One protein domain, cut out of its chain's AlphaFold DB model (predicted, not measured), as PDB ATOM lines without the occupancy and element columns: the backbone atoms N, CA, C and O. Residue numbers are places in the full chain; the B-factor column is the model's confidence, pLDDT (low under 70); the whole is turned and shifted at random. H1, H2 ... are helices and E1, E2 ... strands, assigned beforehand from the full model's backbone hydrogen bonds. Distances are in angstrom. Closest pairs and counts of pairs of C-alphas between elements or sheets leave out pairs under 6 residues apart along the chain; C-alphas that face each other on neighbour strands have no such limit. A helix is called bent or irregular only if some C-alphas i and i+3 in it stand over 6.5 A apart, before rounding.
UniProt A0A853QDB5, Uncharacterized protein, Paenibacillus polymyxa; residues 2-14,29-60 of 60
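Overview. This is residues 2 to 14 and 29 to 60 of the 60 residues of an uncharacterized protein of Paenibacillus polymyxa (UniProt A0A853QDB5). Look first for a long, narrow hairpin of two strands, E1 and E2, with a short third strand, E3, beside part of E2; the hairpin runs along the longest axis. The short helix H2 follows E3 beside the sheet, and the helix H1 stands off from the sheet, only grazing it. The printed part has 45 residues, with two named helices and three named strands in the order H1, E1, E2, E3, H2. The sheet, in the order E1, E2, E3, is antiparallel throughout, and the class is mixed, helices and strands. The whole is compact, with a radius of gyration of the C-alphas of 10.6 A, and elongated in outline, spanning 31 by 20 by 19 A.

Along the chain. Find C-alpha 29 at (111.489, 148.203, 135.326), where E1 begins; it holds residues 29 to 36 and covers 22.4 A. E2, residues 39 to 46, covers 23.2 A from first to last C-alpha. E3, residues 52 to 54, covers 6.6 A. H2, residues 56 to 59, covers 6.3 A and ends with C-alpha 59 at (97.311, 158.816, 125.977); it is neither bent nor irregular, but only just, with C-alphas 56 and 59 at 6.3 A. Go back to C-alpha 7 at (109.032, 162.160, 126.642) for H1, residues 7 to 14, 10.5 A long.

Arrangement. Begin at E2, the inner strand of a meander, E1 E2 E3, each strand the antiparallel neighbour of the one before. E1 and E2 form a hairpin at 162 degrees between their directions; look for N 32 and O 43, 2.9 A apart and within hydrogen-bond range. E2 and E3 form a second hairpin, at 158 degrees, with N 53 and O 44 within hydrogen-bond range at 2.8 A. H2 is on the sheet and at the sheet's level, at a height over the sheet of 1.9 A; its closest C-alphas with E2 are those of Thr 56 and Ile 41, 4.6 A apart. H1 is on the sheet but only grazes it with residues 9 to 13; its closest C-alphas with E3 are those of Ile 13 and Leu 53, 7.8 A apart. H1 and H2 are close but not clearly touching, with their closest C-alphas, of Met 9 and Asp 58, 7.5 A apart. Each O i to N i+4 pair in H1 is within hydrogen-bond range; H2 is too short for such a pair, and its one O i to N i+3 pair is not within range.

Size, cuts and confidence. The two C-alphas farthest apart are those of Gly 37 and Val 48, at 31.8 A. Residues 15 to 28 are not printed, and C-alphas 14 and 29 are 11.2 A apart across this cut, which the link from H1 to E1 crosses. The links E1 to E2, E2 to E3 and E3 to H2 are tight. The mean pLDDT of the printed part is 84.9; look for values under 70 at residue 2 and residues 57 to 60, the last being the chain's last residue.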
ATOM      1  N   LYS A   2     105.481 150.341 115.976       62.97
ATOM      2  CA  LYS A   2     106.357 150.355 117.158       62.97
ATOM      3  C   LYS A   2     105.693 151.247 118.198       62.97
ATOM      4  O   LYS A   2     105.319 152.364 117.861       62.97
ATOM      5  N   PHE A   3     105.492 150.726 119.401       70.00
ATOM      6  CA  PHE A   3     105.096 151.545 120.537       70.00
ATOM      7  C   PHE A   3     106.372 152.136 121.142       70.00
ATOM      8  O   PHE A   3     107.303 151.389 121.446       70.00
ATOM      9  N   GLU A   4     106.422 153.457 121.284       80.56
ATOM     10  CA  GLU A   4     107.540 154.177 121.892       80.56
ATOM     11  C   GLU A   4     107.019 154.968 123.091       80.56
ATOM     12  O   GLU A   4     105.949 155.575 123.032       80.56
ATOM     13  N   ILE A   5     107.768 154.935 124.195       82.88
ATOM     14  CA  ILE A   5     107.460 155.740 125.379       82.88
ATOM     15  C   ILE A   5     107.687 157.211 125.020       82.88
ATOM     16  O   ILE A   5     108.749 157.569 124.510       82.88
ATOM     17  N   THR A   6     106.694 158.062 125.281       88.19
ATOM     18  CA  THR A   6     106.807 159.500 125.011       88.19
ATOM     19  C   THR A   6     107.710 160.184 126.041       88.19
ATOM     20  O   THR A   6     107.922 159.682 127.147       88.19
ATOM     21  N   ALA A   7     108.213 161.377 125.715       89.38
ATOM     22  CA  ALA A   7     109.032 162.160 126.642       89.38
ATOM     23  C   ALA A   7     108.292 162.506 127.953       89.38
ATOM     24  O   ALA A   7     108.907 162.586 129.017       89.38
ATOM     25  N   GLU A   8     106.971 162.694 127.896       89.25
ATOM     26  CA  GLU A   8     106.148 162.972 129.075       89.25
ATOM     27  C   GLU A   8     106.035 161.748 129.991       89.25
ATOM     28  O   GLU A   8     106.244 161.855 131.202       89.25
ATOM     29  N   MET A   9     105.805 160.571 129.409       88.75
ATOM     30  CA  MET A   9     105.802 159.309 130.145       88.75
ATOM     31  C   MET A   9     107.169 159.036 130.780       88.75
ATOM     32  O   MET A   9     107.240 158.660 131.947       88.75
ATOM     33  N   GLU A  10     108.264 159.276 130.052       90.56
ATOM     34  CA  GLU A  10     109.620 159.124 130.590       90.56
ATOM     35  C   GLU A  10     109.855 160.049 131.792       90.56
ATOM     36  O   GLU A  10     110.423 159.627 132.805       90.56
ATOM     37  N   LYS A  11     109.386 161.299 131.715       91.88
ATOM     38  CA  LYS A  11     109.464 162.249 132.830       91.88
ATOM     39  C   LYS A  11     108.695 161.735 134.050       91.88
ATOM     40  O   LYS A  11     109.262 161.702 135.141       91.88
ATOM     41  N   LYS A  12     107.459 161.263 133.860       90.94
ATOM     42  CA  LYS A  12     106.639 160.683 134.937       90.94
ATOM     43  C   LYS A  12     107.290 159.457 135.565       90.94
ATOM     44  O   LYS A  12     107.322 159.345 136.787       90.94
ATOM     45  N   ILE A  13     107.869 158.577 134.749       91.38
ATOM     46  CA  ILE A  13     108.609 157.406 135.233       91.38
ATOM     47  C   ILE A  13     109.801 157.849 136.084       91.38
ATOM     48  O   ILE A  13     109.979 157.308 137.169       91.38
ATOM     49  N   LYS A  14     110.583 158.844 135.646       90.19
ATOM     50  CA  LYS A  14     111.737 159.359 136.411       90.19
ATOM     51  C   LYS A  14     111.334 160.002 137.737       90.19
ATOM     52  O   LYS A  14     112.032 159.816 138.727       90.19
ATOM     53  N   LEU A  29     112.838 147.817 135.716       90.50
ATOM     54  CA  LEU A  29     111.489 148.203 135.326       90.50
ATOM     55  C   LEU A  29     110.973 147.257 134.247       90.50
ATOM     56  O   LEU A  29     111.646 147.050 133.234       90.50
ATOM     57  N   SER A  30     109.761 146.756 134.443       90.94
ATOM     58  CA  SER A  30     108.998 146.002 133.457       90.94
ATOM     59  C   SER A  30     107.806 146.825 132.969       90.94
ATOM     60  O   SER A  30     107.181 147.570 133.725       90.94
ATOM     61  N   TYR A  31     107.508 146.712 131.675       90.12
ATOM     62  CA  TYR A  31     106.458 147.475 131.005       90.12
ATOM     63  C   TYR A  31     105.416 146.516 130.444       90.12
ATOM     64  O   TYR A  31     105.758 145.581 129.718       90.12
ATOM     65  N   THR A  32     104.149 146.751 130.771       91.31
ATOM     66  CA  THR A  32     103.019 145.982 130.244       91.31
ATOM     67  C   THR A  32     102.144 146.893 129.401       91.31
ATOM     68  O   THR A  32     101.692 147.934 129.871       91.31
ATOM     69  N   PHE A  33     101.905 146.474 128.161       89.00
ATOM     70  CA  PHE A  33     101.054 147.168 127.201       89.00
ATOM     71  C   PHE A  33      99.858 146.280 126.892       89.00
ATOM     72  O   PHE A  33     100.024 145.187 126.347       89.00
ATOM     73  N   ILE A  34      98.662 146.738 127.249       89.19
ATOM     74  CA  ILE A  34      97.427 145.991 127.017       89.19
ATOM     75  C   ILE A  34      96.577 146.798 126.035       89.19
ATOM     76  O   ILE A  34      95.999 147.816 126.425       89.19
ATOM     77  N   PRO A  35      96.504 146.389 124.756       86.38
ATOM     78  CA  PRO A  35      95.595 147.017 123.813       86.38
ATOM     79  C   PRO A  35      94.152 146.698 124.215       86.38
ATOM     80  O   PRO A  35      93.805 145.551 124.502       86.38
ATOM     81  N   THR A  36      93.299 147.714 124.224       84.88
ATOM     82  CA  THR A  36      91.872 147.608 124.537       84.88
ATOM     83  C   THR A  36      91.050 148.276 123.438       84.88
ATOM     84  O   THR A  36      91.576 149.027 122.621       84.88
ATOM     85  N   GLY A  37      89.735 148.049 123.427       81.62
ATOM     86  CA  GLY A  37      88.837 148.715 122.475       81.62
ATOM     87  C   GLY A  37      88.748 150.240 122.640       81.62
ATOM     88  O   GLY A  37      88.209 150.899 121.758       81.62
ATOM     89  N   LEU A  38      89.262 150.796 123.744       79.88
ATOM     90  CA  LEU A  38      89.208 152.225 124.076       79.88
ATOM     91  C   LEU A  38      90.579 152.919 124.009       79.88
ATOM     92  O   LEU A  38      90.654 154.125 124.211       79.88
ATOM     93  N   GLY A  39      91.661 152.180 123.748       80.75
ATOM     94  CA  GLY A  39      93.027 152.705 123.804       80.75
ATOM     95  C   GLY A  39      94.030 151.658 124.282       80.75
ATOM     96  O   GLY A  39      93.786 150.457 124.173       80.75
ATOM     97  N   THR A  40      95.160 152.097 124.834       85.38
ATOM     98  CA  THR A  40      96.196 151.201 125.372       85.38
ATOM     99  C   THR A  40      96.394 151.472 126.854       85.38
ATOM    100  O   THR A  40      96.683 152.598 127.241       85.38
ATOM    101  N   ILE A  41      96.267 150.429 127.670       88.56
ATOM    102  CA  ILE A  41      96.628 150.474 129.086       88.56
ATOM    103  C   ILE A  41      98.131 150.257 129.192       88.56
ATOM    104  O   ILE A  41      98.671 149.328 128.577       88.56
ATOM    105  N   ILE A  42      98.795 151.110 129.968       90.88
ATOM    106  CA  ILE A  42     100.250 151.093 130.106       90.88
ATOM    107  C   ILE A  42     100.608 151.050 131.581       90.88
ATOM    108  O   ILE A  42     100.359 151.996 132.326       90.88
ATOM    109  N   HIS A  43     101.235 149.952 131.992       92.88
ATOM    110  CA  HIS A  43     101.703 149.761 133.359       92.88
ATOM    111  C   HIS A  43     103.216 149.653 133.399       92.88
ATOM    112  O   HIS A  43     103.811 148.861 132.666       92.88
ATOM    113  N   VAL A  44     103.827 150.409 134.307       92.62
ATOM    114  CA  VAL A  44     105.241 150.283 134.660       92.62
ATOM    115  C   VAL A  44     105.324 149.638 136.032       92.62
ATOM    116  O   VAL A  44     104.711 150.108 136.990       92.62
ATOM    117  N   HIS A  45     106.073 148.552 136.139       93.38
ATOM    118  CA  HIS A  45     106.303 147.841 137.387       93.38
ATOM    119  C   HIS A  45     107.782 147.902 137.749       93.38
ATOM    120  O   HIS A  45     108.645 147.736 136.893       93.38
ATOM    121  N   CYS A  46     108.080 148.162 139.020       91.38
ATOM    122  CA  CYS A  46     109.439 148.079 139.534       91.38
ATOM    123  C   CYS A  46     109.636 146.734 140.227       91.38
ATOM    124  O   CYS A  46     109.114 146.530 141.321       91.38
ATOM    125  N   ASP A  47     110.449 145.862 139.636       88.31
ATOM    126  CA  ASP A  47     110.670 144.494 140.120       88.31
ATOM    127  C   ASP A  47     111.486 144.439 141.429       88.31
ATOM    128  O   ASP A  47     111.563 143.404 142.082       88.31
ATOM    129  N   VAL A  48     112.060 145.572 141.857       87.62
ATOM    130  CA  VAL A  48     112.800 145.701 143.129       87.62
ATOM    131  C   VAL A  48     111.880 146.002 144.309       87.62
ATOM    132  O   VAL A  48     112.036 145.436 145.386       87.62
ATOM    133  N   CYS A  49     110.943 146.938 144.134       88.88
ATOM    134  CA  CYS A  49     110.080 147.422 145.221       88.88
ATOM    135  C   CYS A  49     108.602 147.062 145.038       88.88
ATOM    136  O   CYS A  49     107.774 147.482 145.844       88.88
ATOM    137  N   ASN A  50     108.270 146.318 143.981       89.25
ATOM    138  CA  ASN A  50     106.927 145.886 143.589       89.25
ATOM    139  C   ASN A  50     105.888 147.013 143.452       89.25
ATOM    140  O   ASN A  50     104.678 146.786 143.535       89.25
ATOM    141  N   ARG A  51     106.337 148.257 143.247       91.62
ATOM    142  CA  ARG A  51     105.444 149.390 142.975       91.62
ATOM    143  C   ARG A  51     104.996 149.366 141.518       91.62
ATOM    144  O   ARG A  51     105.773 149.005 140.634       91.62
ATOM    145  N   LYS A  52     103.764 149.817 141.279       93.94
ATOM    146  CA  LYS A  52     103.171 149.977 139.948       93.94
ATOM    147  C   LYS A  52     102.855 151.445 139.677       93.94
ATOM    148  O   LYS A  52     102.414 152.150 140.584       93.94
ATOM    149  N   LEU A  53     103.082 151.873 138.444       93.06
ATOM    150  CA  LEU A  53     102.666 153.155 137.892       93.06
ATOM    151  C   LEU A  53     101.726 152.880 136.721       93.06
ATOM    152  O   LEU A  53     102.070 152.111 135.822       93.06
ATOM    153  N   ASP A  54     100.552 153.498 136.757       92.19
ATOM    154  CA  ASP A  54      99.595 153.479 135.659       92.19
ATOM    155  C   ASP A  54      99.762 154.747 134.815       92.19
ATOM    156  O   ASP A  54      99.790 155.849 135.361       92.19
ATOM    157  N   LEU A  55      99.932 154.568 133.505       89.62
ATOM    158  CA  LEU A  55     100.117 155.626 132.505       89.62
ATOM    159  C   LEU A  55      98.987 155.625 131.456       89.62
ATOM    160  O   LEU A  55      99.140 156.203 130.384       89.62
ATOM    161  N   THR A  56      97.865 154.948 131.727       83.50
ATOM    162  CA  THR A  56      96.750 154.768 130.776       83.50
ATOM    163  C   THR A  56      96.056 156.080 130.408       83.50
ATOM    164  O   THR A  56      95.625 156.242 129.270       83.50
ATOM    165  N   GLU A  57      95.952 157.025 131.344       68.06
ATOM    166  CA  GLU A  57      95.259 158.305 131.116       68.06
ATOM    167  C   GLU A  57      96.113 159.342 130.370       68.06
ATOM    168  O   GLU A  57      95.587 160.352 129.919       68.06
ATOM    169  N   ASP A  58      97.406 159.080 130.167       57.06
ATOM    170  CA  ASP A  58      98.329 160.004 129.490       57.06
ATOM    171  C   ASP A  58      98.323 159.891 127.958       57.06
ATOM    172  O   ASP A  58      99.211 160.413 127.285       57.06
ATOM    173  N   PHE A  59      97.346 159.176 127.397       53.50
ATOM    174  CA  PHE A  59      97.311 158.816 125.977       53.50
ATOM    175  C   PHE A  59      95.998 159.171 125.253       53.50
ATOM    176  O   PHE A  59      95.864 158.817 124.078       53.50
ATOM    177  N   ILE A  60      95.040 159.827 125.925       47.09
ATOM    178  CA  ILE A  60      93.758 160.276 125.337       47.09
ATOM    179  C   ILE A  60      93.799 161.774 125.042       47.09
ATOM    180  O   ILE A  60      94.192 162.543 125.945       47.09
TER     181      ILE A  60